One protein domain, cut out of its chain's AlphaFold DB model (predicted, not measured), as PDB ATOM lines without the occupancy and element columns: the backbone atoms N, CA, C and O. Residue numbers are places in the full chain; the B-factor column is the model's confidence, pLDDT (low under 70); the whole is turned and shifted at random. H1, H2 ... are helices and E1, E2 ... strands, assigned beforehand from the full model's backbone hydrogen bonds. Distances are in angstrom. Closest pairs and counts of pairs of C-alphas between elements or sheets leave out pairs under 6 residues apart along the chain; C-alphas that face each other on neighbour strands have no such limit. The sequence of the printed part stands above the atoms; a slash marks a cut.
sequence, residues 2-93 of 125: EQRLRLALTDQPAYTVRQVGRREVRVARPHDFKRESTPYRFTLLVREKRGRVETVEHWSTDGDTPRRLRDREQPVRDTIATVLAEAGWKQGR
ATOM      1  N   GLU A   2      -7.236  14.566 -47.246       70.75
ATOM      2  CA  GLU A   2      -6.249  15.596 -46.885       70.75
ATOM      3  C   GLU A   2      -5.397  16.082 -48.057       70.75
ATOM      4  O   GLU A   2      -5.305  17.279 -48.296       70.75
ATOM      5  N   GLN A   3      -4.843  15.153 -48.835       74.44
ATOM      6  CA  GLN A   3      -4.039  15.488 -50.007       74.44
ATOM      7  C   GLN A   3      -4.844  16.241 -51.078       74.44
ATOM      8  O   GLN A   3      -4.325  17.182 -51.662       74.44
ATOM      9  N   ARG A   4      -6.127  15.899 -51.281       72.25
ATOM     10  CA  ARG A   4      -7.021  16.615 -52.211       72.25
ATOM     11  C   ARG A   4      -7.319  18.035 -51.736       72.25
ATOM     12  O   ARG A   4      -7.266  18.956 -52.535       72.25
ATOM     13  N   LEU A   5      -7.570  18.220 -50.438       74.25
ATOM     14  CA  LEU A   5      -7.762  19.548 -49.845       74.25
ATOM     15  C   LEU A   5      -6.501  20.404 -49.939       74.25
ATOM     16  O   LEU A   5      -6.589  21.573 -50.288       74.25
ATOM     17  N   ARG A   6      -5.328  19.830 -49.652       75.75
ATOM     18  CA  ARG A   6      -4.048  20.537 -49.807       75.75
ATOM     19  C   ARG A   6      -3.807  20.936 -51.263       75.75
ATOM     20  O   ARG A   6      -3.386  22.059 -51.510       75.75
ATOM     21  N   LEU A   7      -4.122  20.053 -52.210       79.44
ATOM     22  CA  LEU A   7      -3.959  20.315 -53.639       79.44
ATOM     23  C   LEU A   7      -4.937  21.397 -54.129       79.44
ATOM     24  O   LEU A   7      -4.520  22.350 -54.770       79.44
ATOM     25  N   ALA A   8      -6.206  21.335 -53.723       77.38
ATOM     26  CA  ALA A   8      -7.208  22.350 -54.062       77.38
ATOM     27  C   ALA A   8      -6.937  23.728 -53.428       77.38
ATOM     28  O   ALA A   8      -7.369  24.750 -53.950       77.38
ATOM     29  N   LEU A   9      -6.226  23.764 -52.298       74.81
ATOM     30  CA  LEU A   9      -5.807  24.999 -51.626       74.81
ATOM     31  C   LEU A   9      -4.392  25.446 -52.022       74.81
ATOM     32  O   LEU A   9      -3.886  26.408 -51.451       74.81
ATOM     33  N   THR A  10      -3.749  24.782 -52.989       78.62
ATOM     34  CA  THR A  10      -2.382  25.129 -53.419       78.62
ATOM     35  C   THR A  10      -2.317  26.538 -54.012       78.62
ATOM     36  O   THR A  10      -1.387  27.280 -53.707       78.62
ATOM     37  N   ASP A  11      -3.359  26.963 -54.732       71.94
ATOM     38  CA  ASP A  11      -3.471  28.323 -55.282       71.94
ATOM     39  C   ASP A  11      -3.883  29.375 -54.233       71.94
ATOM     40  O   ASP A  11      -4.023  30.560 -54.535       71.94
ATOM     41  N   GLN A  12      -4.083  28.962 -52.976       72.81
ATOM     42  CA  GLN A  12      -4.494  29.823 -51.870       72.81
ATOM     43  C   GLN A  12      -3.483  29.736 -50.709       72.81
ATOM     44  O   GLN A  12      -3.818  29.256 -49.622       72.81
ATOM     45  N   PRO A  13      -2.251  30.259 -50.881       68.25
ATOM     46  CA  PRO A  13      -1.139  30.070 -49.939       68.25
ATOM     47  C   PRO A  13      -1.382  30.676 -48.549       68.25
ATOM     48  O   PRO A  13      -0.677  30.364 -47.591       68.25
ATOM     49  N   ALA A  14      -2.394  31.534 -48.414       75.00
ATOM     50  CA  ALA A  14      -2.820  32.072 -47.130       75.00
ATOM     51  C   ALA A  14      -3.474  31.016 -46.217       75.00
ATOM     52  O   ALA A  14      -3.622  31.274 -45.024       75.00
ATOM     53  N   TYR A  15      -3.871  29.848 -46.726       75.81
ATOM     54  CA  TYR A  15      -4.590  28.832 -45.958       75.81
ATOM     55  C   TYR A  15      -3.739  27.594 -45.758       75.81
ATOM     56  O   TYR A  15      -3.054  27.108 -46.651       75.81
ATOM     57  N   THR A  16      -3.815  27.041 -44.555       79.62
ATOM     58  CA  THR A  16      -3.128  25.807 -44.203       79.62
ATOM     59  C   THR A  16      -4.140  24.805 -43.678       79.62
ATOM     60  O   THR A  16      -4.899  25.085 -42.745       79.62
ATOM     61  N   VAL A  17      -4.129  23.602 -44.249       81.25
ATOM     62  CA  VAL A  17      -4.851  22.459 -43.687       81.25
ATOM     63  C   VAL A  17      -4.112  22.031 -42.422       81.25
ATOM     64  O   VAL A  17      -2.987  21.542 -42.490       81.25
ATOM     65  N   ARG A  18      -4.712  22.277 -41.256       80.44
ATOM     66  CA  ARG A  18      -4.093  22.007 -39.950       80.44
ATOM     67  C   ARG A  18      -4.339  20.586 -39.476       80.44
ATOM     68  O   ARG A  18      -3.482  20.018 -38.813       80.44
ATOM     69  N   GLN A  19      -5.516  20.044 -39.771       78.25
ATOM     70  CA  GLN A  19      -5.911  18.722 -39.305       78.25
ATOM     71  C   GLN A  19      -6.936  18.122 -40.259       78.25
ATOM     72  O   GLN A  19      -7.889  18.796 -40.646       78.25
ATOM     73  N   VAL A  20      -6.757  16.849 -40.600       73.06
ATOM     74  CA  VAL A  20      -7.761  16.042 -41.295       73.06
ATOM     75  C   VAL A  20      -7.954  14.758 -40.507       73.06
ATOM     76  O   VAL A  20      -7.129  13.852 -40.532       73.06
ATOM     77  N   GLY A  21      -9.039  14.713 -39.748       70.81
ATOM     78  CA  GLY A  21      -9.521  13.519 -39.077       70.81
ATOM     79  C   GLY A  21     -10.496  12.731 -39.950       70.81
ATOM     80  O   GLY A  21     -10.930  13.166 -41.015       70.81
ATOM     81  N   ARG A  22     -10.913  11.563 -39.450       67.62
ATOM     82  CA  ARG A  22     -11.866  10.675 -40.141       67.62
ATOM     83  C   ARG A  22     -13.225  11.335 -40.416       67.62
ATOM     84  O   ARG A  22     -13.897  10.951 -41.364       67.62
ATOM     85  N   ARG A  23     -13.618  12.305 -39.584       67.38
ATOM     86  CA  ARG A  23     -14.891  13.041 -39.653       67.38
ATOM     87  C   ARG A  23     -14.732  14.553 -39.519       67.38
ATOM     88  O   ARG A  23     -15.729  15.247 -39.365       67.38
ATOM     89  N   GLU A  24     -13.508  15.068 -39.551       76.19
ATOM     90  CA  GLU A  24     -13.249  16.484 -39.303       76.19
ATOM     91  C   GLU A  24     -12.134  17.006 -40.204       76.19
ATOM     92  O   GLU A  24     -11.126  16.338 -40.401       76.19
ATOM     93  N   VAL A  25     -12.295  18.214 -40.728       77.69
ATOM     94  CA  VAL A  25     -11.261  18.949 -41.447       77.69
ATOM     95  C   VAL A  25     -11.149  20.328 -40.824       77.69
ATOM     96  O   VAL A  25     -12.133  21.059 -40.731       77.69
ATOM     97  N   ARG A  26      -9.932  20.703 -40.445       80.56
ATOM     98  CA  ARG A  26      -9.605  22.030 -39.942       80.56
ATOM     99  C   ARG A  26      -8.700  22.740 -40.932       80.56
ATOM    100  O   ARG A  26      -7.538  22.364 -41.104       80.56
ATOM    101  N   VAL A  27      -9.219  23.799 -41.538       79.44
ATOM    102  CA  VAL A  27      -8.450  24.717 -42.384       79.44
ATOM    103  C   VAL A  27      -8.304  26.027 -41.633       79.44
ATOM    104  O   VAL A  27      -9.283  26.562 -41.116       79.44
ATOM    105  N   ALA A  28      -7.081  26.530 -41.522       78.06
ATOM    106  CA  ALA A  28      -6.811  27.779 -40.830       78.06
ATOM    107  C   ALA A  28      -5.965  28.700 -41.694       78.06
ATOM    108  O   ALA A  28      -4.959  28.282 -42.266       78.06
ATOM    109  N   ARG A  29      -6.338  29.973 -41.701       75.56
ATOM    110  CA  ARG A  29      -5.478  31.061 -42.145       75.56
ATOM    111  C   ARG A  29      -4.675  31.572 -40.941       75.56
ATOM    112  O   ARG A  29      -5.279  31.779 -39.880       75.56
ATOM    113  N   PRO A  30      -3.340  31.723 -41.037       69.62
ATOM    114  CA  PRO A  30      -2.552  32.335 -39.975       69.62
ATOM    115  C   PRO A  30      -3.010  33.773 -39.719       69.62
ATOM    116  O   PRO A  30      -3.637  34.397 -40.572       69.62
ATOM    117  N   HIS A  31      -2.694  34.281 -38.530       63.59
ATOM    118  CA  HIS A  31      -3.044  35.639 -38.137       63.59
ATOM    119  C   HIS A  31      -2.391  36.639 -39.098       63.59
ATOM    120  O   HIS A  31      -1.165  36.709 -39.190       63.59
ATOM    121  N   ASP A  32      -3.209  37.375 -39.849       66.06
ATOM    122  CA  ASP A  32      -2.715  38.317 -40.853       66.06
ATOM    123  C   ASP A  32      -2.540  39.701 -40.219       66.06
ATOM    124  O   ASP A  32      -3.497  40.462 -40.085       66.06
ATOM    125  N   PHE A  33      -1.315  40.002 -39.780       57.41
ATOM    126  CA  PHE A  33      -0.955  41.286 -39.164       57.41
ATOM    127  C   PHE A  33      -0.754  42.418 -40.181       57.41
ATOM    128  O   PHE A  33      -0.616  43.571 -39.785       57.41
ATOM    129  N   LYS A  34      -0.723  42.120 -41.487       59.00
ATOM    130  CA  LYS A  34      -0.412  43.107 -42.534       59.00
ATOM    131  C   LYS A  34      -1.641  43.846 -43.075       59.00
ATOM    132  O   LYS A  34      -1.497  44.664 -43.978       59.00
ATOM    133  N   ARG A  35      -2.853  43.559 -42.585       57.59
ATOM    134  CA  ARG A  35      -4.076  44.194 -43.100       57.59
ATOM    135  C   ARG A  35      -4.349  45.541 -42.442       57.59
ATOM    136  O   ARG A  35      -4.475  45.628 -41.229       57.59
ATOM    137  N   GLU A  36      -4.592  46.541 -43.282       56.19
ATOM    138  CA  GLU A  36      -4.891  47.944 -42.948       56.19
ATOM    139  C   GLU A  36      -6.164  48.198 -42.111       56.19
ATOM    140  O   GLU A  36      -6.551  49.348 -41.951       56.19
ATOM    141  N   SER A  37      -6.882  47.189 -41.596       56.06
ATOM    142  CA  SER A  37      -8.154  47.475 -40.896       56.06
ATOM    143  C   SER A  37      -8.512  46.599 -39.701       56.06
ATOM    144  O   SER A  37      -9.077  47.131 -38.755       56.06
ATOM    145  N   THR A  38      -8.177  45.308 -39.652       55.47
ATOM    146  CA  THR A  38      -8.245  44.520 -38.403       55.47
ATOM    147  C   THR A  38      -7.473  43.221 -38.608       55.47
ATOM    148  O   THR A  38      -7.764  42.502 -39.574       55.47
ATOM    149  N   PRO A  39      -6.500  42.887 -37.750       62.41
ATOM    150  CA  PRO A  39      -5.842  41.598 -37.833       62.41
ATOM    151  C   PRO A  39      -6.860  40.517 -37.436       62.41
ATOM    152  O   PRO A  39      -7.550  40.634 -36.425       62.41
ATOM    153  N   TYR A  40      -6.995  39.467 -38.251       67.25
ATOM    154  CA  TYR A  40      -7.920  38.368 -37.966       67.25
ATOM    155  C   TYR A  40      -7.313  37.002 -38.233       67.25
ATOM    156  O   TYR A  40      -6.443  36.833 -39.094       67.25
ATOM    157  N   ARG A  41      -7.823  36.010 -37.508       72.12
ATOM    158  CA  ARG A  41      -7.586  34.592 -37.760       72.12
ATOM    159  C   ARG A  41      -8.900  33.934 -38.156       72.12
ATOM    160  O   ARG A  41      -9.882  33.993 -37.419       72.12
ATOM    161  N   PHE A  42      -8.885  33.266 -39.303       74.31
ATOM    162  CA  PHE A  42     -10.009  32.488 -39.811       74.31
ATOM    163  C   PHE A  42      -9.717  30.999 -39.657       74.31
ATOM    164  O   PHE A  42      -8.666  30.508 -40.080       74.31
ATOM    165  N   THR A  43     -10.636  30.274 -39.027       76.94
ATOM    166  CA  THR A  43     -10.602  28.815 -38.938       76.94
ATOM    167  C   THR A  43     -11.932  28.264 -39.424       76.94
ATOM    168  O   THR A  43     -12.971  28.540 -38.829       76.94
ATOM    169  N   LEU A  44     -11.896  27.449 -40.473       78.00
ATOM    170  CA  LEU A  44     -13.044  26.675 -40.919       78.00
ATOM    171  C   LEU A  44     -12.906  25.250 -40.392       78.00
ATOM    172  O   LEU A  44     -11.956  24.537 -40.733       78.00
ATOM    173  N   LEU A  45     -13.853  24.852 -39.551       76.50
ATOM    174  CA  LEU A  45     -13.979  23.498 -39.041       76.50
ATOM    175  C   LEU A  45     -15.140  22.825 -39.754       76.50
ATOM    176  O   LEU A  45     -16.296  23.209 -39.619       76.50
ATOM    177  N   VAL A  46     -14.824  21.815 -40.538       73.56
ATOM    178  CA  VAL A  46     -15.796  21.015 -41.264       73.56
ATOM    179  C   VAL A  46     -15.919  19.698 -40.527       73.56
ATOM    180  O   VAL A  46     -14.935  18.976 -40.424       73.56
ATOM    181  N   ARG A  47     -17.105  19.355 -40.030       75.44
ATOM    182  CA  ARG A  47     -17.338  18.092 -39.321       75.44
ATOM    183  C   ARG A  47     -18.496  17.313 -39.917       75.44
ATOM    184  O   ARG A  47     -19.490  17.895 -40.338       75.44
ATOM    185  N   GLU A  48     -18.402  15.994 -39.905       68.00
ATOM    186  CA  GLU A  48     -19.518  15.120 -40.242       68.00
ATOM    187  C   GLU A  48     -20.383  14.873 -38.996       68.00
ATOM    188  O   GLU A  48     -19.937  14.275 -38.013       68.00
ATOM    189  N   LYS A  49     -21.644  15.308 -39.031       71.94
ATOM    190  CA  LYS A  49     -22.636  15.074 -37.980       71.94
ATOM    191  C   LYS A  49     -23.887  14.441 -38.582       71.94
ATOM    192  O   LYS A  49     -24.511  15.004 -39.476       71.94
ATOM    193  N   ARG A  50     -24.271  13.263 -38.074       71.25
ATOM    194  CA  ARG A  50     -25.457  12.500 -38.529       71.25
ATOM    195  C   ARG A  50     -25.482  12.263 -40.055       71.25
ATOM    196  O   ARG A  50     -26.525  12.404 -40.685       71.25
ATOM    197  N   GLY A  51     -24.329  11.943 -40.650       66.38
ATOM    198  CA  GLY A  51     -24.201  11.695 -42.095       66.38
ATOM    199  C   GLY A  51     -24.281  12.950 -42.971       66.38
ATOM    200  O   GLY A  51     -24.522  12.845 -44.174       66.38
ATOM    201  N   ARG A  52     -24.136  14.143 -42.379       66.25
ATOM    202  CA  ARG A  52     -24.112  15.433 -43.080       66.25
ATOM    203  C   ARG A  52     -22.892  16.243 -42.681       66.25
ATOM    204  O   ARG A  52     -22.433  16.157 -41.545       66.25
ATOM    205  N   VAL A  53     -22.410  17.074 -43.593       69.19
ATOM    206  CA  VAL A  53     -21.322  18.013 -43.316       69.19
ATOM    207  C   VAL A  53     -21.857  19.281 -42.672       69.19
ATOM    208  O   VAL A  53     -22.681  19.971 -43.268       69.19
ATOM    209  N   GLU A  54     -21.350  19.617 -41.493       71.31
ATOM    210  CA  GLU A  54     -21.498  20.928 -40.870       71.31
ATOM    211  C   GLU A  54     -20.200  21.720 -41.029       71.31
ATOM    212  O   GLU A  54     -19.125  21.250 -40.657       71.31
ATOM    213  N   THR A  55     -20.305  22.941 -41.545       71.88
ATOM    214  CA  THR A  55     -19.204  23.904 -41.597       71.88
ATOM    215  C   THR A  55     -19.372  24.913 -40.465       71.88
ATOM    216  O   THR A  55     -20.332  25.682 -40.455       71.88
ATOM    217  N   VAL A  56     -18.448  24.907 -39.513       75.50
ATOM    218  CA  VAL A  56     -18.378  25.849 -38.399       75.50
ATOM    219  C   VAL A  56     -17.251  26.833 -38.681       75.50
ATOM    220  O   VAL A  56     -16.087  26.458 -38.807       75.50
ATOM    221  N   GLU A  57     -17.611  28.104 -38.799       75.19
ATOM    222  CA  GLU A  57     -16.667  29.202 -38.974       75.19
ATOM    223  C   GLU A  57     -16.275  29.748 -37.605       75.19
ATOM    224  O   GLU A  57     -17.138  30.097 -36.799       75.19
ATOM    225  N   HIS A  58     -14.976  29.844 -37.351       76.06
ATOM    226  CA  HIS A  58     -14.441  30.501 -36.174       76.06
ATOM    227  C   HIS A  58     -13.545  31.661 -36.595       76.06
ATOM    228  O   HIS A  58     -12.550  31.482 -37.306       76.06
ATOM    229  N   TRP A  59     -13.925  32.846 -36.135       71.75
ATOM    230  CA  TRP A  59     -13.253  34.107 -36.392       71.75
ATOM    231  C   TRP A  59     -12.683  34.608 -35.073       71.75
ATOM    232  O   TRP A  59     -13.411  34.726 -34.092       71.75
ATOM    233  N   SER A  60     -11.381  34.864 -35.047       69.19
ATOM    234  CA  SER A  60     -10.729  35.543 -33.931       69.19
ATOM    235  C   SER A  60     -10.306  36.913 -34.441       69.19
ATOM    236  O   SER A  60      -9.371  37.011 -35.241       69.19
ATOM    237  N   THR A  61     -11.051  37.932 -34.023       66.62
ATOM    238  CA  THR A  61     -10.843  39.360 -34.295       66.62
ATOM    239  C   THR A  61     -10.976  40.137 -32.994       66.62
ATOM    240  O   THR A  61     -11.806  39.773 -32.166       66.62
ATOM    241  N   ASP A  62     -10.236  41.236 -32.838       59.00
ATOM    242  CA  ASP A  62     -10.358  42.152 -31.687       59.00
ATOM    243  C   ASP A  62     -11.630  43.041 -31.759       59.00
ATOM    244  O   ASP A  62     -11.650  44.181 -31.305       59.00
ATOM    245  N   GLY A  63     -12.712  42.539 -32.364       62.59
ATOM    246  CA  GLY A  63     -13.964  43.261 -32.612       62.59
ATOM    247  C   GLY A  63     -14.910  42.487 -33.534       62.59
ATOM    248  O   GLY A  63     -14.618  41.349 -33.909       62.59
ATOM    249  N   ASP A  64     -16.035  43.086 -33.929       57.03
ATOM    250  CA  ASP A  64     -16.962  42.470 -34.887       57.03
ATOM    251  C   ASP A  64     -16.307  42.300 -36.262       57.03
ATOM    252  O   ASP A  64     -15.753  43.240 -36.833       57.03
ATOM    253  N   THR A  65     -16.389  41.092 -36.830       60.88
ATOM    254  CA  THR A  65     -15.848  40.817 -38.166       60.88
ATOM    255  C   THR A  65     -16.688  41.540 -39.235       60.88
ATOM    256  O   THR A  65     -17.866  41.210 -39.414       60.88
ATOM    257  N   PRO A  66     -16.120  42.478 -40.018       64.06
ATOM    258  CA  PRO A  66     -16.847  43.165 -41.083       64.06
ATOM    259  C   PRO A  66     -17.365  42.186 -42.147       64.06
ATOM    260  O   PRO A  66     -16.621  41.317 -42.605       64.06
ATOM    261  N   ARG A  67     -18.603  42.379 -42.640       66.88
ATOM    262  CA  ARG A  67     -19.202  41.555 -43.722       66.88
ATOM    263  C   ARG A  67     -18.278  41.379 -44.934       66.88
ATOM    264  O   ARG A  67     -18.139  40.275 -45.439       66.88
ATOM    265  N   ARG A  68     -17.555  42.435 -45.320       67.31
ATOM    266  CA  ARG A  68     -16.590  42.407 -46.434       67.31
ATOM    267  C   ARG A  68     -15.456  41.394 -46.241       67.31
ATOM    268  O   ARG A  68     -14.938  40.878 -47.225       67.31
ATOM    269  N   LEU A  69     -15.036  41.128 -44.999       69.69
ATOM    270  CA  LEU A  69     -14.039  40.091 -44.718       69.69
ATOM    271  C   LEU A  69     -14.644  38.702 -44.894       69.69
ATOM    272  O   LEU A  69     -13.986  37.833 -45.451       69.69
ATOM    273  N   ARG A  70     -15.906  38.520 -44.495       68.44
ATOM    274  CA  ARG A  70     -16.641  37.265 -44.674       68.44
ATOM    275  C   ARG A  70     -16.816  36.898 -46.143       68.44
ATOM    276  O   ARG A  70     -16.504  35.773 -46.521       68.44
ATOM    277  N   ASP A  71     -17.234  37.855 -46.965       74.19
ATOM    278  CA  ASP A  71     -17.447  37.639 -48.402       74.19
ATOM    279  C   ASP A  71     -16.137  37.283 -49.126       74.19
ATOM    280  O   ASP A  71     -16.131  36.504 -50.075       74.19
ATOM    281  N   ARG A  72     -14.995  37.789 -48.643       73.06
ATOM    282  CA  ARG A  72     -13.667  37.450 -49.186       73.06
ATOM    283  C   ARG A  72     -13.234  36.013 -48.909       73.06
ATOM    284  O   ARG A  72     -12.415  35.495 -49.657       73.06
ATOM    285  N   GLU A  73     -13.748  35.378 -47.859       75.69
ATOM    286  CA  GLU A  73     -13.451  33.973 -47.555       75.69
ATOM    287  C   GLU A  73     -14.388  33.010 -48.315       75.69
ATOM    288  O   GLU A  73     -14.171  31.799 -48.305       75.69
ATOM    289  N   GLN A  74     -15.412  33.530 -49.009       73.75
ATOM    290  CA  GLN A  74     -16.386  32.743 -49.772       73.75
ATOM    291  C   GLN A  74     -15.751  31.798 -50.814       73.75
ATOM    292  O   GLN A  74     -16.126  30.626 -50.817       73.75
ATOM    293  N   PRO A  75     -14.741  32.208 -51.610       76.94
ATOM    294  CA  PRO A  75     -14.109  31.313 -52.582       76.94
ATOM    295  C   PRO A  75     -13.462  30.091 -51.923       76.94
ATOM    296  O   PRO A  75     -13.549  28.982 -52.435       76.94
ATOM    297  N   VAL A  76     -12.854  30.272 -50.747       75.38
ATOM    298  CA  VAL A  76     -12.224  29.184 -49.983       75.38
ATOM    299  C   VAL A  76     -13.286  28.207 -49.477       75.38
ATOM    300  O   VAL A  76     -13.098  26.990 -49.532       75.38
ATOM    301  N   ARG A  77     -14.426  28.734 -49.007       75.75
ATOM    302  CA  ARG A  77     -15.576  27.921 -48.576       75.75
ATOM    303  C   ARG A  77     -16.103  27.076 -49.731       75.75
ATOM    304  O   ARG A  77     -16.365  25.893 -49.524       75.75
ATOM    305  N   ASP A  78     -16.204  27.659 -50.920       79.56
ATOM    306  CA  ASP A  78     -16.712  26.992 -52.119       79.56
ATOM    307  C   ASP A  78     -15.731  25.921 -52.636       79.56
ATOM    308  O   ASP A  78     -16.145  24.807 -52.974       79.56
ATOM    309  N   THR A  79     -14.419  26.180 -52.596       80.00
ATOM    310  CA  THR A  79     -13.392  25.169 -52.910       80.00
ATOM    311  C   THR A  79     -13.471  23.980 -51.951       80.00
ATOM    312  O   THR A  79     -13.531  22.827 -52.378       80.00
ATOM    313  N   ILE A  80     -13.521  24.239 -50.640       76.56
ATOM    314  CA  ILE A  80     -13.603  23.182 -49.622       76.56
ATOM    315  C   ILE A  80     -14.908  22.392 -49.773       76.56
ATOM    316  O   ILE A  80     -14.890  21.163 -49.737       76.56
ATOM    317  N   ALA A  81     -16.029  23.080 -49.995       76.06
ATOM    318  CA  ALA A  81     -17.323  22.476 -50.292       76.06
ATOM    319  C   ALA A  81     -17.265  21.493 -51.469       76.06
ATOM    320  O   ALA A  81     -17.788  20.382 -51.363       76.06
ATOM    321  N   THR A  82     -16.601  21.888 -52.554       77.31
ATOM    322  CA  THR A  82     -16.470  21.085 -53.776       77.31
ATOM    323  C   THR A  82     -15.664  19.816 -53.511       77.31
ATOM    324  O   THR A  82     -16.133  18.715 -53.788       77.31
ATOM    325  N   VAL A  83     -14.506  19.944 -52.855       76.00
ATOM    326  CA  VAL A  83     -13.650  18.795 -52.508       76.00
ATOM    327  C   VAL A  83     -14.367  17.807 -51.581       76.00
ATOM    328  O   VAL A  83     -14.196  16.592 -51.697       76.00
ATOM    329  N   LEU A  84     -15.187  18.311 -50.656       74.31
ATOM    330  CA  LEU A  84     -15.996  17.474 -49.771       74.31
ATOM    331  C   LEU A  84     -17.098  16.737 -50.540       74.31
ATOM    332  O   LEU A  84     -17.296  15.542 -50.316       74.31
ATOM    333  N   ALA A  85     -17.778  17.418 -51.464       71.56
ATOM    334  CA  ALA A  85     -18.801  16.810 -52.309       71.56
ATOM    335  C   ALA A  85     -18.220  15.691 -53.193       71.56
ATOM    336  O   ALA A  85     -18.775  14.592 -53.227       71.56
ATOM    337  N   GLU A  86     -17.063  15.917 -53.823       73.12
ATOM    338  CA  GLU A  86     -16.344  14.908 -54.623       73.12
ATOM    339  C   GLU A  86     -15.899  13.691 -53.809       73.12
ATOM    340  O   GLU A  86     -15.765  12.581 -54.325       73.12
ATOM    341  N   ALA A  87     -15.656  13.878 -52.516       70.44
ATOM    342  CA  ALA A  87     -15.327  12.795 -51.604       70.44
ATOM    343  C   ALA A  87     -16.567  12.069 -51.045       70.44
ATOM    344  O   ALA A  87     -16.433  11.240 -50.144       70.44
ATOM    345  N   GLY A  88     -17.763  12.375 -51.558       65.31
ATOM    346  CA  GLY A  88     -19.021  11.730 -51.186       65.31
ATOM    347  C   GLY A  88     -19.650  12.275 -49.905       65.31
ATOM    348  O   GLY A  88     -20.617  11.701 -49.398       65.31
ATOM    349  N   TRP A  89     -19.130  13.376 -49.358       68.75
ATOM    350  CA  TRP A  89     -19.690  13.964 -48.153       68.75
ATOM    351  C   TRP A  89     -20.931  14.784 -48.510       68.75
ATOM    352  O   TRP A  89     -20.864  15.769 -49.246       68.75
ATOM    353  N   LYS A  90     -22.090  14.393 -47.969       64.75
ATOM    354  CA  LYS A  90     -23.349  15.113 -48.194       64.75
ATOM    355  C   LYS A  90     -23.306  16.450 -47.465       64.75
ATOM    356  O   LYS A  90     -23.463  16.495 -46.242       64.75
ATOM    357  N   GLN A  91     -23.101  17.536 -48.207       59.78
ATOM    358  CA  GLN A  91     -23.178  18.891 -47.670       59.78
ATOM    359  C   GLN A  91     -24.492  19.064 -46.902       59.78
ATOM    360  O   GLN A  91     -25.580  18.874 -47.453       59.78
ATOM    361  N   GLY A  92     -24.413  19.397 -45.613       56.81
ATOM    362  CA  GLY A  92     -25.593  19.811 -44.877       56.81
ATOM    363  C   GLY A  92     -26.081  21.118 -45.486       56.81
ATOM    364  O   GLY A  92     -25.481  22.162 -45.251       56.81
ATOM    365  N   ARG A  93     -27.153  21.085 -46.287       51.28
ATOM    366  CA  ARG A  93     -27.856  22.316 -46.668       51.28
ATOM    367  C   ARG A  93     -28.319  22.986 -45.375       51.28
ATOM    368  O   ARG A  93     -29.213  22.475 -44.703       51.28
TER     369      ARG A  93
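What this domain is: This is residues 2 to 93 of the 125 residues of an uncharacterized protein of Nocardia neocaledoniensis (UniProt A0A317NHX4). One antiparallel sheet of four strands forms a wall, with the helices H1 and H3 packed over one face and the other face bare. The long hairpin of E3 and E4 runs along the longest axis. The printed part has 92 residues, with three named helices and four named strands in the order H1 E1 E2 E3 E4 H2 H3; the class is mixed. It is compact, with a radius of gyration of the C-alphas of 13.4 A, yet elongated, spanning 40 by 25 by 19 A.

Where its parts are: H1, residues 2 to 8, begins at C-alpha 2 (-6.249, 15.596, -46.885). E1 is residues 16 to 20 and E2 residues 24 to 28. E3, residues 40 to 49, is 27.6 A long, and E4, residues 52 to 61, 28.7 A. H2 is residues 67 to 72. H3, residues 74 to 86, is 18.5 A long and ends at C-alpha 86 (-16.344, 14.908, -54.623).

How they stand to each other: The sheet E1 E2 E3 E4 is a meander, each strand the antiparallel neighbour of the one before. N 18 and O 26 are 2.8 A apart, N 27 and O 44 2.9 A, and N 45 and O 56 2.9 A, within hydrogen-bond range. H1 and H3 are on the same face, making two layers, helices over a sheet. H3 lies over E3 at a height over the sheet of 9.8 A. H1 touches residues 79 to 83 of H3 alone, at a steep tilt of 51 degrees; the closest C-alphas, of Leu 5 and Val 83, are 6.5 A apart. H2 only grazes the sheet, with residues 69 to 70. In H1, H2 and H3 every O i to N i+4 pair is within hydrogen-bond range.

The domain as a whole: The C-alphas farthest apart, of Glu 36 and Arg 50, are 41.2 A apart. The printed part has no cut. The link E2 to E3 is long, 11 residues. Mean pLDDT of the printed part is 70.8; 35 residues are under 70, among them 30 to 40 and 60 to 70.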